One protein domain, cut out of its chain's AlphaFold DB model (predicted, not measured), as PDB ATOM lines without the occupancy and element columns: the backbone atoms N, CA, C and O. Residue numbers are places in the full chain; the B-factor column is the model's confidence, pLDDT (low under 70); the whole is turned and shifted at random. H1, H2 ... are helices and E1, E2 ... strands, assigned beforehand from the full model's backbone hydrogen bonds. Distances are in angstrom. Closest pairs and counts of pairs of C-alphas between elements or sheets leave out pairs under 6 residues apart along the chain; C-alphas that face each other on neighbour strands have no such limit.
ATOM      1  N   GLY A   7      32.472  66.042 -38.679       30.89
ATOM      2  CA  GLY A   7      31.750  65.086 -39.525       30.89
ATOM      3  C   GLY A   7      32.394  63.697 -39.625       30.89
ATOM      4  O   GLY A   7      31.674  62.707 -39.660       30.89
ATOM      5  N   PHE A   8      33.727  63.594 -39.598       40.53
ATOM      6  CA  PHE A   8      34.429  62.310 -39.611       40.53
ATOM      7  C   PHE A   8      34.242  61.571 -38.293       40.53
ATOM      8  O   PHE A   8      33.983  60.383 -38.322       40.53
ATOM      9  N   SER A   9      34.266  62.257 -37.144       40.78
ATOM     10  CA  SER A   9      33.969  61.621 -35.852       40.78
ATOM     11  C   SER A   9      32.530  61.099 -35.747       40.78
ATOM     12  O   SER A   9      32.304  60.093 -35.084       40.78
ATOM     13  N   MET A  10      31.561  61.747 -36.406       34.66
ATOM     14  CA  MET A  10      30.169  61.277 -36.451       34.66
ATOM     15  C   MET A  10      29.982  60.132 -37.448       34.66
ATOM     16  O   MET A  10      29.427  59.112 -37.065       34.66
ATOM     17  N   LEU A  11      30.534  60.238 -38.663       40.34
ATOM     18  CA  LEU A  11      30.578  59.135 -39.632       40.34
ATOM     19  C   LEU A  11      31.275  57.907 -39.032       40.34
ATOM     20  O   LEU A  11      30.789  56.792 -39.142       40.34
ATOM     21  N   TYR A  12      32.392  58.127 -38.345       44.66
ATOM     22  CA  TYR A  12      33.136  57.117 -37.616       44.66
ATOM     23  C   TYR A  12      32.293  56.512 -36.503       44.66
ATOM     24  O   TYR A  12      32.165  55.299 -36.465       44.66
ATOM     25  N   ARG A  13      31.649  57.309 -35.640       42.28
ATOM     26  CA  ARG A  13      30.751  56.801 -34.587       42.28
ATOM     27  C   ARG A  13      29.590  55.983 -35.163       42.28
ATOM     28  O   ARG A  13      29.270  54.934 -34.621       42.28
ATOM     29  N   ASP A  14      29.001  56.430 -36.264       41.44
ATOM     30  CA  ASP A  14      27.848  55.781 -36.890       41.44
ATOM     31  C   ASP A  14      28.259  54.543 -37.721       41.44
ATOM     32  O   ASP A  14      27.471  53.615 -37.876       41.44
ATOM     33  N   MET A  15      29.514  54.467 -38.188       47.19
ATOM     34  CA  MET A  15      30.118  53.256 -38.762       47.19
ATOM     35  C   MET A  15      30.638  52.273 -37.701       47.19
ATOM     36  O   MET A  15      30.723  51.084 -37.999       47.19
ATOM     37  N   THR A  16      31.015  52.753 -36.505       48.62
ATOM     38  CA  THR A  16      31.703  51.993 -35.428       48.62
ATOM     39  C   THR A  16      30.786  51.537 -34.286       48.62
ATOM     40  O   THR A  16      31.167  50.673 -33.496       48.62
ATOM     41  N   ALA A  17      29.577  52.090 -34.169       49.81
ATOM     42  CA  ALA A  17      28.595  51.608 -33.211       49.81
ATOM     43  C   ALA A  17      27.960  50.307 -33.734       49.81
ATOM     44  O   ALA A  17      27.427  50.304 -34.848       49.81
ATOM     45  N   PRO A  18      27.947  49.218 -32.940       51.09
ATOM     46  CA  PRO A  18      27.084  48.087 -33.229       51.09
ATOM     47  C   PRO A  18      25.652  48.623 -33.326       51.09
ATOM     48  O   PRO A  18      25.170  49.258 -32.382       51.09
ATOM     49  N   PRO A  19      24.978  48.434 -34.460       51.25
ATOM     50  CA  PRO A  19      23.662  49.006 -34.673       51.25
ATOM     51  C   PRO A  19      22.660  48.429 -33.668       51.25
ATOM     52  O   PRO A  19      22.536  47.216 -33.513       51.25
ATOM     53  N   THR A  20      21.926  49.308 -32.987       51.06
ATOM     54  CA  THR A  20      21.030  48.965 -31.869       51.06
ATOM     55  C   THR A  20      19.734  48.261 -32.289       51.06
ATOM     56  O   THR A  20      18.946  47.898 -31.423       51.06
ATOM     57  N   SER A  21      19.465  48.105 -33.592       51.88
ATOM     58  CA  SER A  21      18.139  47.706 -34.095       51.88
ATOM     59  C   SER A  21      18.131  46.806 -35.336       51.88
ATOM     60  O   SER A  21      17.092  46.711 -35.988       51.88
ATOM     61  N   TYR A  22      19.246  46.168 -35.712       56.69
ATOM     62  CA  TYR A  22      19.209  45.202 -36.818       56.69
ATOM     63  C   TYR A  22      18.853  43.799 -36.341       56.69
ATOM     64  O   TYR A  22      19.186  43.389 -35.231       56.69
ATOM     65  N   GLN A  23      18.187  43.059 -37.226       60.34
ATOM     66  CA  GLN A  23      18.072  41.618 -37.099       60.34
ATOM     67  C   GLN A  23      19.474  41.024 -37.259       60.34
ATOM     68  O   GLN A  23      20.137  41.239 -38.276       60.34
ATOM     69  N   TRP A  24      19.931  40.325 -36.226       68.94
ATOM     70  CA  TRP A  24      21.199  39.618 -36.258       68.94
ATOM     71  C   TRP A  24      20.959  38.234 -36.842       68.94
ATOM     72  O   TRP A  24      20.266  37.417 -36.238       68.94
ATOM     73  N   GLU A  25      21.497  37.995 -38.029       73.19
ATOM     74  CA  GLU A  25      21.439  36.700 -38.696       73.19
ATOM     75  C   GLU A  25      22.563  35.805 -38.193       73.19
ATOM     76  O   GLU A  25      23.669  36.268 -37.921       73.19
ATOM     77  N   CYS A  26      22.286  34.513 -38.088       75.19
ATOM     78  CA  CYS A  26      23.275  33.513 -37.736       75.19
ATOM     79  C   CYS A  26      23.825  32.818 -38.975       75.19
ATOM     80  O   CYS A  26      23.065  32.344 -39.819       75.19
ATOM     81  N   THR A  27      25.146  32.672 -39.052       69.69
ATOM     82  CA  THR A  27      25.759  31.769 -40.030       69.69
ATOM     83  C   THR A  27      25.752  30.340 -39.476       69.69
ATOM     84  O   THR A  27      26.400  30.094 -38.452       69.69
ATOM     85  N   PRO A  28      25.071  29.376 -40.125       60.88
ATOM     86  CA  PRO A  28      25.201  27.974 -39.761       60.88
ATOM     87  C   PRO A  28      26.604  27.477 -40.132       60.88
ATOM     88  O   PRO A  28      27.113  27.753 -41.218       60.88
ATOM     89  N   GLY A  29      27.233  26.721 -39.238       64.31
ATOM     90  CA  GLY A  29      28.531  26.096 -39.481       64.31
ATOM     91  C   GLY A  29      28.639  24.740 -38.790       64.31
ATOM     92  O   GLY A  29      27.818  24.429 -37.931       64.31
ATOM     93  N   PRO A  30      29.644  23.914 -39.130       67.19
ATOM     94  CA  PRO A  30      29.893  22.624 -38.478       67.19
ATOM     95  C   PRO A  30      30.227  22.700 -36.978       67.19
ATOM     96  O   PRO A  30      30.398  21.653 -36.354       67.19
ATOM     97  N   SER A  31      30.374  23.890 -36.384       72.12
ATOM     98  CA  SER A  31      30.631  24.002 -34.947       72.12
ATOM     99  C   SER A  31      29.394  23.622 -34.134       72.12
ATOM    100  O   SER A  31      28.305  24.144 -34.348       72.12
ATOM    101  N   THR A  32      29.574  22.741 -33.151       73.56
ATOM    102  CA  THR A  32      28.541  22.404 -32.156       73.56
ATOM    103  C   THR A  32      28.595  23.307 -30.923       73.56
ATOM    104  O   THR A  32      27.726  23.219 -30.062       73.56
ATOM    105  N   GLN A  33      29.622  24.157 -30.818       78.38
ATOM    106  CA  GLN A  33      29.893  24.994 -29.646       78.38
ATOM    107  C   GLN A  33      29.604  26.471 -29.903       78.38
ATOM    108  O   GLN A  33      29.103  27.159 -29.013       78.38
ATOM    109  N   TYR A  34      29.890  26.945 -31.114       80.69
ATOM    110  CA  TYR A  34      29.846  28.360 -31.453       80.69
ATOM    111  C   TYR A  34      28.818  28.637 -32.539       80.69
ATOM    112  O   TYR A  34      28.643  27.858 -33.473       80.69
ATOM    113  N   SER A  35      28.189  29.798 -32.435       80.25
ATOM    114  CA  SER A  35      27.450  30.426 -33.520       80.25
ATOM    115  C   SER A  35      27.982  31.836 -33.738       80.25
ATOM    116  O   SER A  35      28.572  32.435 -32.835       80.25
ATOM    117  N   VAL A  36      27.818  32.360 -34.950       82.62
ATOM    118  CA  VAL A  36      28.232  33.726 -35.274       82.62
ATOM    119  C   VAL A  36      27.038  34.497 -35.786       82.62
ATOM    120  O   VAL A  36      26.434  34.120 -36.789       82.62
ATOM    121  N   ALA A  37      26.737  35.577 -35.079       81.69
ATOM    122  CA  ALA A  37      25.690  36.518 -35.402       81.69
ATOM    123  C   ALA A  37      26.278  37.724 -36.148       81.69
ATOM    124  O   ALA A  37      27.303  38.269 -35.737       81.69
ATOM    125  N   TYR A  38      25.628  38.182 -37.214       77.50
ATOM    126  CA  TYR A  38      26.018  39.382 -37.956       77.50
ATOM    127  C   TYR A  38      24.807  40.248 -38.293       77.50
ATOM    128  O   TYR A  38      23.693  39.753 -38.460       77.50
ATOM    129  N   ALA A  39      25.015  41.556 -38.413       68.00
ATOM    130  CA  ALA A  39      23.973  42.448 -38.903       68.00
ATOM    131  C   ALA A  39      23.754  42.209 -40.408       68.00
ATOM    132  O   ALA A  39      24.676  42.364 -41.209       68.00
ATOM    133  N   SER A  40      22.532  41.864 -40.816       58.41
ATOM    134  CA  SER A  40      22.213  41.498 -42.209       58.41
ATOM    135  C   SER A  40      22.541  42.589 -43.243       58.41
ATOM    136  O   SER A  40      22.906  42.298 -44.380       58.41
ATOM    137  N   ALA A  41      22.505  43.861 -42.836       54.75
ATOM    138  CA  ALA A  41      22.876  45.009 -43.666       54.75
ATOM    139  C   ALA A  41      24.400  45.196 -43.862       54.75
ATOM    140  O   ALA A  41      24.809  45.999 -44.699       54.75
ATOM    141  N   THR A  42      25.253  44.478 -43.119       55.62
ATOM    142  CA  THR A  42      26.720  44.644 -43.136       55.62
ATOM    143  C   THR A  42      27.443  43.542 -43.915       55.62
ATOM    144  O   THR A  42      28.575  43.204 -43.579       55.62
ATOM    145  N   ALA A  43      26.814  42.952 -44.939       55.47
ATOM    146  CA  ALA A  43      27.301  41.747 -45.621       55.47
ATOM    147  C   ALA A  43      27.959  41.979 -47.009       55.47
ATOM    148  O   ALA A  43      27.463  41.460 -48.009       55.47
ATOM    149  N   PRO A  44      29.094  42.701 -47.144       65.62
ATOM    150  CA  PRO A  44      29.917  42.595 -48.347       65.62
ATOM    151  C   PRO A  44      30.970  41.470 -48.262       65.62
ATOM    152  O   PRO A  44      31.719  41.274 -49.223       65.62
ATOM    153  N   TYR A  45      31.067  40.762 -47.128       78.69
ATOM    154  CA  TYR A  45      32.051  39.700 -46.890       78.69
ATOM    155  C   TYR A  45      31.379  38.340 -46.724       78.69
ATOM    156  O   TYR A  45      30.303  38.228 -46.140       78.69
ATOM    157  N   THR A  46      32.044  37.304 -47.219       82.81
ATOM    158  CA  THR A  46      31.645  35.911 -47.039       82.81
ATOM    159  C   THR A  46      32.261  35.377 -45.755       82.81
ATOM    160  O   THR A  46      33.451  35.577 -45.504       82.81
ATOM    161  N   VAL A  47      31.452  34.680 -44.961       83.38
ATOM    162  CA  VAL A  47      31.829  34.175 -43.642       83.38
ATOM    163  C   VAL A  47      31.628  32.671 -43.585       83.38
ATOM    164  O   VAL A  47      30.577  32.176 -43.989       83.38
ATOM    165  N   SER A  48      32.614  31.965 -43.039       84.75
ATOM    166  CA  SER A  48      32.558  30.525 -42.795       84.75
ATOM    167  C   SER A  48      32.896  30.239 -41.334       84.75
ATOM    168  O   SER A  48      33.978  30.583 -40.860       84.75
ATOM    169  N   VAL A  49      31.974  29.595 -40.618       81.50
ATOM    170  CA  VAL A  49      32.168  29.183 -39.219       81.50
ATOM    171  C   VAL A  49      32.630  27.728 -39.201       81.50
ATOM    172  O   VAL A  49      31.829  26.819 -39.379       81.50
ATOM    173  N   LEU A  50      33.922  27.486 -39.008       82.25
ATOM    174  CA  LEU A  50      34.498  26.151 -38.820       82.25
ATOM    175  C   LEU A  50      34.434  25.743 -37.337       82.25
ATOM    176  O   LEU A  50      34.018  26.529 -36.489       82.25
ATOM    177  N   ALA A  51      34.862  24.520 -37.003       79.00
ATOM    178  CA  ALA A  51      34.718  23.942 -35.658       79.00
ATOM    179  C   ALA A  51      35.127  24.893 -34.510       79.00
ATOM    180  O   ALA A  51      34.397  25.002 -33.525       79.00
ATOM    181  N   SER A  52      36.243  25.612 -34.665       84.12
ATOM    182  CA  SER A  52      36.769  26.574 -33.684       84.12
ATOM    183  C   SER A  52      37.298  27.868 -34.315       84.12
ATOM    184  O   SER A  52      38.078  28.585 -33.686       84.12
ATOM    185  N   THR A  53      36.920  28.160 -35.561       89.81
ATOM    186  CA  THR A  53      37.517  29.251 -36.343       89.81
ATOM    187  C   THR A  53      36.463  29.971 -37.175       89.81
ATOM    188  O   THR A  53      35.647  29.327 -37.828       89.81
ATOM    189  N   LEU A  54      36.512  31.301 -37.191       89.81
ATOM    190  CA  LEU A  54      35.807  32.156 -38.135       89.81
ATOM    191  C   LEU A  54      36.735  32.521 -39.285       89.81
ATOM    192  O   LEU A  54      37.781  33.132 -39.060       89.81
ATOM    193  N   GLU A  55      36.336  32.208 -40.509       91.56
ATOM    194  CA  GLU A  55      36.999  32.712 -41.705       91.56
ATOM    195  C   GLU A  55      36.154  33.793 -42.360       91.56
ATOM    196  O   GLU A  55      34.960  33.609 -42.598       91.56
ATOM    197  N   VAL A  56      36.793  34.918 -42.668       89.56
ATOM    198  CA  VAL A  56      36.187  36.035 -43.386       89.56
ATOM    199  C   VAL A  56      36.949  36.239 -44.682       89.56
ATOM    200  O   VAL A  56      38.174  36.394 -44.699       89.56
ATOM    201  N   THR A  57      36.216  36.223 -45.786       88.00
ATOM    202  CA  THR A  57      36.756  36.341 -47.140       88.00
ATOM    203  C   THR A  57      35.949  37.350 -47.942       88.00
ATOM    204  O   THR A  57      34.830  37.719 -47.583       88.00
ATOM    205  N   ARG A  58      36.517  37.810 -49.056       79.25
ATOM    206  CA  ARG A  58      35.786  38.604 -50.043       79.25
ATOM    207  C   ARG A  58      35.773  37.863 -51.381       79.25
ATOM    208  O   ARG A  58      36.847  37.568 -51.897       79.25
ATOM    209  N   PRO A  59      34.596  37.613 -51.974       63.84
ATOM    210  CA  PRO A  59      34.501  36.805 -53.189       63.84
ATOM    211  C   PRO A  59      34.846  37.575 -54.473       63.84
ATOM    212  O   PRO A  59      35.139  36.964 -55.495       63.84
ATOM    213  N   THR A  60      34.799  38.910 -54.465       67.12
ATOM    214  CA  THR A  60      34.906  39.701 -55.699       67.12
ATOM    215  C   THR A  60      36.333  40.159 -55.987       67.12
ATOM    216  O   THR A  60      37.004  40.725 -55.122       67.12
ATOM    217  N   SER A  61      36.759  40.016 -57.239       66.88
ATOM    218  CA  SER A  61      37.910  40.717 -57.808       66.88
ATOM    219  C   SER A  61      37.437  41.610 -58.956       66.88
ATOM    220  O   SER A  61      36.534  41.262 -59.715       66.88
ATOM    221  N   THR A  62      38.015  42.803 -59.055       78.06
ATOM    222  CA  THR A  62      37.759  43.741 -60.152       78.06
ATOM    223  C   THR A  62      39.114  44.095 -60.755       78.06
ATOM    224  O   THR A  62      40.000  44.510 -60.004       78.06
ATOM    225  N   PRO A  63      39.326  43.909 -62.072       76.19
ATOM    226  CA  PRO A  63      40.599  44.242 -62.703       76.19
ATOM    227  C   PRO A  63      41.003  45.696 -62.427       76.19
ATOM    228  O   PRO A  63      40.173  46.598 -62.508       76.19
ATOM    229  N   GLY A  64      42.270  45.926 -62.073       74.00
ATOM    230  CA  GLY A  64      42.770  47.261 -61.714       74.00
ATOM    231  C   GLY A  64      42.387  47.743 -60.308       74.00
ATOM    232  O   GLY A  64      42.696  48.880 -59.947       74.00
ATOM    233  N   VAL A  65      41.744  46.892 -59.501       80.56
ATOM    234  CA  VAL A  65      41.417  47.176 -58.102       80.56
ATOM    235  C   VAL A  65      42.036  46.115 -57.198       80.56
ATOM    236  O   VAL A  65      41.806  44.916 -57.359       80.56
ATOM    237  N   SER A  66      42.828  46.558 -56.227       81.25
ATOM    238  CA  SER A  66      43.401  45.709 -55.186       81.25
ATOM    239  C   SER A  66      42.495  45.712 -53.962       81.25
ATOM    240  O   SER A  66      42.052  46.769 -53.516       81.25
ATOM    241  N   TYR A  67      42.247  44.534 -53.399       81.81
ATOM    242  CA  TYR A  67      41.412  44.364 -52.217       81.81
ATOM    243  C   TYR A  67      42.205  43.674 -51.113       81.81
ATOM    244  O   TYR A  67      42.892  42.686 -51.366       81.81
ATOM    245  N   SER A  68      42.074  44.165 -49.887       87.00
ATOM    246  CA  SER A  68      42.540  43.478 -48.684       87.00
ATOM    247  C   SER A  68      41.533  43.674 -47.565       87.00
ATOM    248  O   SER A  68      40.882  44.708 -47.480       87.00
ATOM    249  N   LEU A  69      41.417  42.706 -46.682       88.06
ATOM    250  CA  LEU A  69      40.686  42.818 -45.436       88.06
ATOM    251  C   LEU A  69      41.624  43.305 -44.338       88.06
ATOM    252  O   LEU A  69      42.815  42.986 -44.336       88.06
ATOM    253  N   ILE A  70      41.056  44.063 -43.415       87.94
ATOM    254  CA  ILE A  70      41.667  44.463 -42.157       87.94
ATOM    255  C   ILE A  70      40.662  44.118 -41.068       87.94
ATOM    256  O   ILE A  70      39.474  44.410 -41.206       87.94
ATOM    257  N   GLY A  71      41.114  43.478 -40.001       87.94
ATOM    258  CA  GLY A  71      40.218  43.117 -38.920       87.94
ATOM    259  C   GLY A  71      40.925  42.645 -37.671       87.94
ATOM    260  O   GLY A  71      42.132  42.417 -37.662       87.94
ATOM    261  N   MET A  72      40.148  42.489 -36.613       88.25
ATOM    262  CA  MET A  72      40.626  42.058 -35.305       88.25
ATOM    263  C   MET A  72      39.500  41.412 -34.505       88.25
ATOM    264  O   MET A  72      38.325  41.600 -34.816       88.25
ATOM    265  N   SER A  73      39.875  40.651 -33.480       88.94
ATOM    266  CA  SER A  73      38.934  40.078 -32.516       88.94
ATOM    267  C   SER A  73      39.049  40.818 -31.191       88.94
ATOM    268  O   SER A  73      40.159  41.086 -30.722       88.94
ATOM    269  N   CYS A  74      37.904  41.140 -30.606       84.25
ATOM    270  CA  CYS A  74      37.767  41.858 -29.352       84.25
ATOM    271  C   CYS A  74      36.873  41.082 -28.391       84.25
ATOM    272  O   CYS A  74      35.871  40.510 -28.809       84.25
ATOM    273  N   GLY A  75      37.191  41.106 -27.102       83.81
ATOM    274  CA  GLY A  75      36.243  40.739 -26.059       83.81
ATOM    275  C   GLY A  75      35.168  41.814 -25.874       83.81
ATOM    276  O   GLY A  75      35.327  42.972 -26.270       83.81
ATOM    277  N   TYR A  76      34.064  41.445 -25.227       77.56
ATOM    278  CA  TYR A  76      32.995  42.383 -24.842       77.56
ATOM    279  C   TYR A  76      33.454  43.466 -23.850       77.56
ATOM    280  O   TYR A  76      32.798  44.504 -23.712       77.56
ATOM    281  N   ASP A  77      34.561  43.211 -23.154       75.56
ATOM    282  CA  ASP A  77      35.296  44.137 -22.289       75.56
ATOM    283  C   ASP A  77      36.159  45.138 -23.075       75.56
ATOM    284  O   ASP A  77      36.835  45.968 -22.472       75.56
ATOM    285  N   ALA A  78      36.110  45.070 -24.408       70.00
ATOM    286  CA  ALA A  78      36.831  45.933 -25.326       70.00
ATOM    287  C   ALA A  78      38.358  45.699 -25.355       70.00
ATOM    288  O   ALA A  78      39.096  46.496 -25.940       70.00
ATOM    289  N   THR A  79      38.828  44.575 -24.798       80.81
ATOM    290  CA  THR A  79      40.203  44.090 -24.965       80.81
ATOM    291  C   THR A  79      40.326  43.407 -26.323       80.81
ATOM    292  O   THR A  79      39.631  42.427 -26.588       80.81
ATOM    293  N   CYS A  80      41.207  43.897 -27.194       82.81
ATOM    294  CA  CYS A  80      41.359  43.352 -28.541       82.81
ATOM    295  C   CYS A  80      42.732  42.726 -28.769       82.81
ATOM    296  O   CYS A  80      43.734  43.171 -28.213       82.81
ATOM    297  N   GLY A  81      42.753  41.679 -29.594       83.88
ATOM    298  CA  GLY A  81      43.982  41.071 -30.087       83.88
ATOM    299  C   GLY A  81      44.592  41.853 -31.250       83.88
ATOM    300  O   GLY A  81      44.098  42.910 -31.644       83.88
ATOM    301  N   ASP A  82      45.647  41.282 -31.827       86.62
ATOM    302  CA  ASP A  82      46.404  41.920 -32.901       86.62
ATOM    303  C   ASP A  82      45.564  42.194 -34.155       86.62
ATOM    304  O   ASP A  82      44.715  41.392 -34.571       86.62
ATOM    305  N   LEU A  83      45.876  43.318 -34.801       85.50
ATOM    306  CA  LEU A  83      45.350  43.672 -36.109       85.50
ATOM    307  C   LEU A  83      45.838  42.674 -37.166       85.50
ATOM    308  O   LEU A  83      47.036  42.432 -37.318       85.50
ATOM    309  N   LYS A  84      44.907  42.129 -37.947       90.19
ATOM    310  CA  LYS A  84      45.192  41.227 -39.066       90.19
ATOM    311  C   LYS A  84      44.870  41.901 -40.389       90.19
ATOM    312  O   LYS A  84      43.833  42.546 -40.526       90.19
ATOM    313  N   THR A  85      45.730  41.689 -41.381       89.94
ATOM    314  CA  THR A  85      45.544  42.186 -42.750       89.94
ATOM    315  C   THR A  85      45.812  41.088 -43.768       89.94
ATOM    316  O   THR A  85      46.808  40.378 -43.644       89.94
ATOM    317  N   GLY A  86      44.987  40.967 -44.805       89.31
ATOM    318  CA  GLY A  86      45.207  39.960 -45.845       89.31
ATOM    319  C   GLY A  86      44.045  39.822 -46.817       89.31
ATOM    320  O   GLY A  86      43.058  40.537 -46.717       89.31
ATOM    321  N   ALA A  87      44.147  38.904 -47.778       86.25
ATOM    322  CA  ALA A  87      43.038  38.599 -48.692       86.25
ATOM    323  C   ALA A  87      41.892  37.834 -47.997       86.25
ATOM    324  O   ALA A  87      40.730  37.942 -48.389       86.25
ATOM    325  N   SER A  88      42.230  37.095 -46.944       90.38
ATOM    326  CA  SER A  88      41.323  36.418 -46.025       90.38
ATOM    327  C   SER A  88      41.802  36.650 -44.596       90.38
ATOM    328  O   SER A  88      42.998  36.839 -44.359       90.38
ATOM    329  N   LEU A  89      40.872  36.646 -43.645       93.31
ATOM    330  CA  LEU A  89      41.173  36.730 -42.220       93.31
ATOM    331  C   LEU A  89      40.610  35.503 -41.513       93.31
ATOM    332  O   LEU A  89      39.516  35.043 -41.827       93.31
ATOM    333  N   SER A  90      41.364  34.996 -40.544       94.12
ATOM    334  CA  SER A  90      40.983  33.847 -39.732       94.12
ATOM    335  C   SER A  90      41.089  34.210 -38.256       94.12
ATOM    336  O   SER A  90      42.103  34.775 -37.821       94.12
ATOM    337  N   PHE A  91      40.051  33.913 -37.481       92.75
ATOM    338  CA  PHE A  91      39.961  34.223 -36.057       92.75
ATOM    339  C   PHE A  91      39.539  32.982 -35.284       92.75
ATOM    340  O   PHE A  91      38.587  32.312 -35.665       92.75
ATOM    341  N   SER A  92      40.232  32.671 -34.192       91.31
ATOM    342  CA  SER A  92      39.767  31.637 -33.268       91.31
ATOM    343  C   SER A  92      38.454  32.078 -32.629       91.31
ATOM    344  O   SER A  92      38.314  33.246 -32.274       91.31
ATOM    345  N   LEU A  93      37.507  31.153 -32.504       86.00
ATOM    346  CA  LEU A  93      36.211  31.408 -31.887       86.00
ATOM    347  C   LEU A  93      36.303  31.238 -30.373       86.00
ATOM    348  O   LEU A  93      36.781  30.219 -29.878       86.00
ATOM    349  N   GLN A  94      35.778  32.217 -29.652       86.25
ATOM    350  CA  GLN A  94      35.505  32.141 -28.224       86.25
ATOM    351  C   GLN A  94      34.193  32.882 -27.964       86.25
ATOM    352  O   GLN A  94      33.910  33.889 -28.610       86.25
ATOM    353  N   VAL A  95      33.379  32.378 -27.037       81.94
ATOM    354  CA  VAL A  95      32.139  33.057 -26.632       81.94
ATOM    355  C   VAL A  95      32.462  34.456 -26.098       81.94
ATOM    356  O   VAL A  95      33.521  34.658 -25.504       81.94
ATOM    357  N   ASP A  96      31.548  35.403 -26.316       79.81
ATOM    358  CA  ASP A  96      31.689  36.811 -25.929       79.81
ATOM    359  C   ASP A  96      32.850  37.522 -26.646       79.81
ATOM    360  O   ASP A  96      33.482  38.438 -26.108       79.81
ATOM    361  N   GLN A  97      33.110  37.111 -27.890       85.75
ATOM    362  CA  GLN A  97      33.984  37.825 -28.814       85.75
ATOM    363  C   GLN A  97      33.203  38.546 -29.907       85.75
ATOM    364  O   GLN A  97      32.119  38.143 -30.325       85.75
ATOM    365  N   ILE A  98      33.814  39.609 -30.408       85.00
ATOM    366  CA  ILE A  98      33.345  40.426 -31.513       85.00
ATOM    367  C   ILE A  98      34.499  40.500 -32.501       85.00
ATOM    368  O   ILE A  98      35.556  41.058 -32.206       85.00
ATOM    369  N   VAL A  99      34.298  39.936 -33.680       87.75
ATOM    370  CA  VAL A  99      35.223  40.069 -34.795       87.75
ATOM    371  C   VAL A  99      34.771  41.240 -35.658       87.75
ATOM    372  O   VAL A  99      33.621  41.323 -36.090       87.75
ATOM    373  N   LEU A 100      35.702  42.151 -35.895       84.81
ATOM    374  CA  LEU A 100      35.515  43.379 -36.651       84.81
ATOM    375  C   LEU A 100      36.281  43.254 -37.956       84.81
ATOM    376  O   LEU A 100      37.476  42.955 -37.924       84.81
ATOM    377  N   VAL A 101      35.624  43.481 -39.092       86.00
ATOM    378  CA  VAL A 101      36.282  43.393 -40.404       86.00
ATOM    379  C   VAL A 101      35.846  44.524 -41.316       86.00
ATOM    380  O   VAL A 101      34.658  44.735 -41.540       86.00
ATOM    381  N   ALA A 102      36.824  45.211 -41.900       84.06
ATOM    382  CA  ALA A 102      36.630  46.175 -42.969       84.06
ATOM    383  C   ALA A 102      37.473  45.800 -44.192       84.06
ATOM    384  O   ALA A 102      38.545  45.202 -44.107       84.06
ATOM    385  N   GLY A 103      36.980  46.178 -45.362       82.38
ATOM    386  CA  GLY A 103      37.644  45.969 -46.639       82.38
ATOM    387  C   GLY A 103      38.374  47.235 -47.043       82.38
ATOM    388  O   GLY A 103      37.759  48.285 -47.167       82.38
ATOM    389  N   LYS A 104      39.670  47.131 -47.296       82.62
ATOM    390  CA  LYS A 104      40.495  48.155 -47.926       82.62
ATOM    391  C   LYS A 104      40.521  47.911 -49.432       82.62
ATOM    392  O   LYS A 104      40.836  46.815 -49.896       82.62
ATOM    393  N   VAL A 105      40.177  48.942 -50.190       80.00
ATOM    394  CA  VAL A 105      40.082  48.934 -51.649       80.00
ATOM    395  C   VAL A 105      41.058  49.959 -52.193       80.00
ATOM    396  O   VAL A 105      40.925  51.140 -51.891       80.00
ATOM    397  N   THR A 106      42.009  49.539 -53.017       81.94
ATOM    398  CA  THR A 106      42.935  50.452 -53.689       81.94
ATOM    399  C   THR A 106      42.702  50.409 -55.191       81.94
ATOM    400  O   THR A 106      42.776  49.348 -55.804       81.94
ATOM    401  N   SER A 107      42.443  51.565 -55.797       80.25
ATOM    402  CA  SER A 107      42.315  51.722 -57.248       80.25
ATOM    403  C   SER A 107      42.993  53.015 -57.674       80.25
ATOM    404  O   SER A 107      42.808  54.044 -57.027       80.25
ATOM    405  N   ASN A 108      43.807  52.967 -58.732       83.38
ATOM    406  CA  ASN A 108      44.528  54.133 -59.260       83.38
ATOM    407  C   ASN A 108      45.314  54.924 -58.190       83.38
ATOM    408  O   ASN A 108      45.362  56.149 -58.222       83.38
ATOM    409  N   GLY A 109      45.896  54.226 -57.207       76.38
ATOM    410  CA  GLY A 109      46.646  54.843 -56.104       76.38
ATOM    411  C   GLY A 109      45.791  55.469 -54.994       76.38
ATOM    412  O   GLY A 109      46.348  55.940 -54.007       76.38
ATOM    413  N   ILE A 110      44.459  55.438 -55.108       77.31
ATOM    414  CA  ILE A 110      43.527  55.919 -54.083       77.31
ATOM    415  C   ILE A 110      43.039  54.735 -53.252       77.31
ATOM    416  O   ILE A 110      42.552  53.742 -53.799       77.31
ATOM    417  N   THR A 111      43.131  54.853 -51.928       77.75
ATOM    418  CA  THR A 111      42.583  53.881 -50.980       77.75
ATOM    419  C   THR A 111      41.231  54.348 -50.446       77.75
ATOM    420  O   THR A 111      41.109  55.455 -49.934       77.75
ATOM    421  N   ASN A 112      40.236  53.469 -50.522       75.31
ATOM    422  CA  ASN A 112      38.921  53.607 -49.907       75.31
ATOM    423  C   ASN A 112      38.652  52.425 -48.974       75.31
ATOM    424  O   ASN A 112      39.263  51.362 -49.111       75.31
ATOM    425  N   PHE A 113      37.700  52.592 -48.064       77.75
ATOM    426  CA  PHE A 113      37.278  51.538 -47.153       77.75
ATOM    427  C   PHE A 113      35.806  51.200 -47.362       77.75
ATOM    428  O   PHE A 113      34.966  52.072 -47.574       77.75
ATOM    429  N   MET A 114      35.514  49.909 -47.340       76.00
ATOM    430  CA  MET A 114      34.168  49.358 -47.386       76.00
ATOM    431  C   MET A 114      33.492  49.478 -46.011       76.00
ATOM    432  O   MET A 114      34.190  49.661 -45.008       76.00
ATOM    433  N   PRO A 115      32.153  49.343 -45.943       73.44
ATOM    434  CA  PRO A 115      31.436  49.308 -44.676       73.44
ATOM    435  C   PRO A 115      32.014  48.263 -43.720       73.44
ATOM    436  O   PRO A 115      32.320  47.142 -44.124       73.44
ATOM    437  N   LEU A 116      32.149  48.648 -42.456       76.62
ATOM    438  CA  LEU A 116      32.603  47.769 -41.387       76.62
ATOM    439  C   LEU A 116      31.535  46.705 -41.091       76.62
ATOM    440  O   LEU A 116      30.347  47.019 -40.995       76.62
ATOM    441  N   ALA A 117      31.974  45.462 -40.919       79.31
ATOM    442  CA  ALA A 117      31.144  44.344 -40.501       79.31
ATOM    443  C   ALA A 117      31.487  43.895 -39.077       79.31
ATOM    444  O   ALA A 117      32.649  43.929 -38.658       79.31
ATOM    445  N   TYR A 118      30.454  43.440 -38.367       80.81
ATOM    446  CA  TYR A 118      30.523  42.949 -36.995       80.81
ATOM    447  C   TYR A 118      30.040  41.510 -36.952       80.81
ATOM    448  O   TYR A 118      28.919  41.216 -37.367       80.81
ATOM    449  N   TYR A 119      30.873  40.644 -36.395       83.88
ATOM    450  CA  TYR A 119      30.590  39.232 -36.208       83.88
ATOM    451  C   TYR A 119      30.679  38.916 -34.725       83.88
ATOM    452  O   TYR A 119      31.759  38.910 -34.141       83.88
ATOM    453  N   VAL A 120      29.535  38.690 -34.103       85.62
ATOM    454  CA  VAL A 120      29.431  38.426 -32.675       85.62
ATOM    455  C   VAL A 120      29.420  36.921 -32.464       85.62
ATOM    456  O   VAL A 120      28.519  36.226 -32.932       85.62
ATOM    457  N   VAL A 121      30.433  36.416 -31.769       85.00
ATOM    458  CA  VAL A 121      30.564  34.998 -31.447       85.00
ATOM    459  C   VAL A 121      29.747  34.698 -30.197       85.00
ATOM    460  O   VAL A 121      29.988  35.241 -29.118       85.00
ATOM    461  N   GLN A 122      28.785  33.799 -30.342       82.12
ATOM    462  CA  GLN A 122      27.894  33.359 -29.278       82.12
ATOM    463  C   GLN A 122      27.964  31.842 -29.105       82.12
ATOM    464  O   GLN A 122      28.599  31.124 -29.881       82.12
ATOM    465  N   SER A 123      27.293  31.332 -28.072       81.94
ATOM    466  CA  SER A 123      27.093  29.890 -27.935       81.94
ATOM    467  C   SER A 123      26.214  29.357 -29.074       81.94
ATOM    468  O   SER A 123      25.343  30.070 -29.574       81.94
ATOM    469  N   ALA A 124      26.398  28.102 -29.483       75.81
ATOM    470  CA  ALA A 124      25.612  27.498 -30.567       75.81
ATOM    471  C   ALA A 124      24.086  27.575 -30.333       75.81
ATOM    472  O   ALA A 124      23.319  27.732 -31.277       75.81
ATOM    473  N   HIS A 125      23.648  27.541 -29.071       74.19
ATOM    474  CA  HIS A 125      22.236  27.626 -28.679       74.19
ATOM    475  C   HIS A 125      21.655  29.050 -28.686       74.19
ATOM    476  O   HIS A 125      20.463  29.218 -28.439       74.19
ATOM    477  N   SER A 126      22.474  30.078 -28.927       74.31
ATOM    478  CA  SER A 126      22.030  31.480 -28.944       74.31
ATOM    479  C   SER A 126      21.300  31.870 -30.233       74.31
ATOM    480  O   SER A 126      20.575  32.863 -30.240       74.31
ATOM    481  N   CYS A 127      21.452  31.083 -31.299       70.62
ATOM    482  CA  CYS A 127      20.685  31.243 -32.528       70.62
ATOM    483  C   CYS A 127      19.334  30.545 -32.400       70.62
ATOM    484  O   CYS A 127      19.261  29.361 -32.065       70.62
ATOM    485  N   SER A 128      18.255  31.277 -32.679       65.38
ATOM    486  CA  SER A 128      16.923  30.692 -32.786       65.38
ATOM    487  C   SER A 128      16.846  29.710 -33.961       65.38
ATOM    488  O   SER A 128      17.685  29.725 -34.865       65.38
ATOM    489  N   GLY A 129      15.789  28.890 -33.992       59.28
ATOM    490  CA  GLY A 129      15.495  28.016 -35.136       59.28
ATOM    491  C   GLY A 129      15.282  28.764 -36.461       59.28
ATOM    492  O   GLY A 129      15.400  28.153 -37.518       59.28
ATOM    493  N   ASP A 130      15.049  30.080 -36.408       63.50
ATOM    494  CA  ASP A 130      14.907  30.964 -37.572       63.50
ATOM    495  C   ASP A 130      16.247  31.588 -38.016       63.50
ATOM    496  O   ASP A 130      16.264  32.486 -38.856       63.50
ATOM    497  N   ASN A 131      17.378  31.137 -37.455       67.06
ATOM    498  CA  ASN A 131      18.716  31.717 -37.636       67.06
ATOM    499  C   ASN A 131      18.810  33.187 -37.202       67.06
ATOM    500  O   ASN A 131      19.535  33.973 -37.811       67.06
ATOM    501  N   ILE A 132      18.086  33.563 -36.146       65.81
ATOM    502  CA  ILE A 132      18.123  34.915 -35.582       65.81
ATOM    503  C   ILE A 132      18.763  34.861 -34.197       65.81
ATOM    504  O   ILE A 132      18.375  34.050 -33.356       65.81
ATOM    505  N   ALA A 133      19.718  35.748 -33.940       68.56
ATOM    506  CA  ALA A 133      20.292  35.954 -32.617       68.56
ATOM    507  C   ALA A 133      19.701  37.204 -31.955       68.56
ATOM    508  O   ALA A 133      19.481  38.229 -32.598       68.56
ATOM    509  N   ASN A 134      19.490  37.147 -30.639       67.00
ATOM    510  CA  ASN A 134      19.172  38.338 -29.855       67.00
ATOM    511  C   ASN A 134      20.464  38.914 -29.257       67.00
ATOM    512  O   ASN A 134      20.874  38.549 -28.154       67.00
ATOM    513  N   VAL A 135      21.142  39.780 -30.012       64.69
ATOM    514  CA  VAL A 135      22.336  40.499 -29.544       64.69
ATOM    515  C   VAL A 135      21.889  41.829 -28.937       64.69
ATOM    516  O   VAL A 135      21.647  42.802 -29.646       64.69
ATOM    517  N   THR A 136      21.761  41.878 -27.610       57.50
ATOM    518  CA  THR A 136      21.278  43.067 -26.883       57.50
ATOM    519  C   THR A 136      22.346  44.147 -26.693       57.50
ATOM    520  O   THR A 136      22.020  45.331 -26.678       57.50
ATOM    521  N   THR A 137      23.620  43.762 -26.592       58.66
ATOM    522  CA  THR A 137      24.782  44.669 -26.561       58.66
ATOM    523  C   THR A 137      26.008  43.929 -27.085       58.66
ATOM    524  O   THR A 137      26.376  42.911 -26.499       58.66
ATOM    525  N   ALA A 138      26.649  44.425 -28.149       55.44
ATOM    526  CA  ALA A 138      27.903  43.834 -28.617       55.44
ATOM    527  C   ALA A 138      29.079  44.233 -27.706       55.44
ATOM    528  O   ALA A 138      29.823  43.362 -27.296       55.44
ATOM    529  N   PHE A 139      29.200  45.496 -27.278       56.50
ATOM    530  CA  PHE A 139      30.206  45.920 -26.288       56.50
ATOM    531  C   PHE A 139      29.546  46.262 -24.941       56.50
ATOM    532  O   PHE A 139      28.520  46.944 -24.918       56.50
ATOM    533  N   ARG A 140      30.116  45.797 -23.816       51.34
ATOM    534  CA  ARG A 140      29.606  46.070 -22.448       51.34
ATOM    535  C   ARG A 140      30.160  47.360 -21.843       51.34
ATOM    536  O   ARG A 140      29.546  47.944 -20.955       51.34
ATOM    537  N   VAL A 141      31.311  47.793 -22.327       50.41
ATOM    538  CA  VAL A 141      31.931  49.093 -22.059       50.41
ATOM    539  C   VAL A 141      32.005  49.831 -23.396       50.41
ATOM    540  O   VAL A 141      32.009  49.176 -24.434       50.41
ATOM    541  N   GLY A 142      31.967  51.165 -23.412       50.75
ATOM    542  CA  GLY A 142      31.932  51.944 -24.660       50.75
ATOM    543  C   GLY A 142      32.969  51.492 -25.702       50.75
ATOM    544  O   GLY A 142      33.982  50.880 -25.375       50.75
ATOM    545  N   THR A 143      32.705  51.787 -26.972       51.31
ATOM    546  CA  THR A 143      33.505  51.333 -28.114       51.31
ATOM    547  C   THR A 143      35.018  51.620 -27.921       51.31
ATOM    548  O   THR A 143      35.378  52.779 -27.708       51.31
ATOM    549  N   PRO A 144      35.919  50.612 -27.985       51.94
ATOM    550  CA  PRO A 144      37.334  50.772 -27.599       51.94
ATOM    551  C   PRO A 144      38.135  51.726 -28.490       51.94
ATOM    552  O   PRO A 144      37.931  51.776 -29.692       51.94
ATOM    553  N   SER A 145      39.183  52.372 -27.963       52.22
ATOM    554  CA  SER A 145      40.144  53.179 -28.754       52.22
ATOM    555  C   SER A 145      40.858  52.410 -29.879       52.22
ATOM    556  O   SER A 145      41.526  53.010 -30.721       52.22
ATOM    557  N   VAL A 146      40.705  51.088 -29.904       50.81
ATOM    558  CA  VAL A 146      41.053  50.156 -30.982       50.81
ATOM    559  C   VAL A 146      40.558  50.621 -32.353       50.81
ATOM    560  O   VAL A 146      41.228  50.419 -33.365       50.81
ATOM    561  N   TRP A 147      39.451  51.360 -32.390       52.31
ATOM    562  CA  TRP A 147      38.965  52.000 -33.605       52.31
ATOM    563  C   TRP A 147      39.950  52.997 -34.206       52.31
ATOM    564  O   TRP A 147      39.754  53.405 -35.336       52.31
ATOM    565  N   THR A 148      40.971  53.465 -33.493       54.53
ATOM    566  CA  THR A 148      42.011  54.327 -34.078       54.53
ATOM    567  C   THR A 148      43.074  53.496 -34.794       54.53
ATOM    568  O   THR A 148      43.742  54.009 -35.679       54.53
ATOM    569  N   GLU A 149      43.247  52.225 -34.427       55.06
ATOM    570  CA  GLU A 149      44.278  51.351 -34.996       55.06
ATOM    571  C   GLU A 149      43.874  50.743 -36.335       55.06
ATOM    572  O   GLU A 149      44.724  50.593 -37.202       55.06
TER     573      GLU A 149
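Overview. This is residues 7 to 149 of the 152 residues of an uncharacterized protein of Leishmania braziliensis (UniProt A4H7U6). Two antiparallel sheets lie partly face to face as a sandwich: a strongly twisted sheet of seven strands, and a small sheet of E3, E4 and E7 that covers part of one of its faces. The long strands E5 and E8, with E9, reach past the small sheet, and H1 and H2 lie on neither sheet. The printed part has 143 residues, in the order H1, E1 to E10, H2, and is mostly strand. The larger sheet is branched at E8; the small one runs E3, E4, E7. The whole is compact, with a radius of gyration of the C-alphas of 14.9 A and spans of 46 by 32 by 27 A.

Arrangement. H1, residues 7 to 16, has every O i to N i+4 pair within hydrogen-bond range. E1, residues 24 to 27, and E2, residues 34 to 39, form a hairpin, with N 25 and O 38 2.8 A apart. E3, residues 46 to 49, and E4, residues 53 to 57, form another, with N 48 and O 55 2.9 A apart. E5, residues 65 to 75, makes a hairpin with E6, residues 84 to 86; N 71 and O 84 are 2.9 A apart. E7, residues 88 to 92, is the antiparallel neighbour of E4, with N 54 and O 91 2.8 A apart. Across the sandwich, the closest C-alphas of E5 and E7, Leu 69 and Ser 88, are 6.5 A apart. E8, residues 97 to 107, has E5 on one side, with N 70 and O 102 2.8 A apart. On its other side are E9, residues 110 to 113, and E10, residues 117 to 123, with N 105 and O 112 2.8 A apart and N 99 and O 119 2.8 A apart. E10 has E2 on its other side, with N 37 and O 120 2.9 A apart. H2, residues 145 to 148, is too short for an O i to N i+4 pair. It is close to H1 but not clearly touching; their closest C-alphas, Thr 16 and Trp 147, are 7.5 A apart.

Along the chain. H1 begins at C-alpha 7, (31.750, 65.086, -39.525), and is 13.7 A long. E5 is 33.1 A long, E8 32.7 A and E10 19.6 A. H2 ends at C-alpha 148, (42.011, 54.327, -34.078).

Size, cuts and confidence. The C-alphas farthest apart, Asn 108 and His 125, are 46.2 A apart. The printed part has no cut. The link from E10 to H2 is long, 21 residues. Mean pLDDT of the printed part is 72.4; residues 7 to 24, 27 to 30, 39 to 44, 59 to 61 and 128 to 149 are under 70.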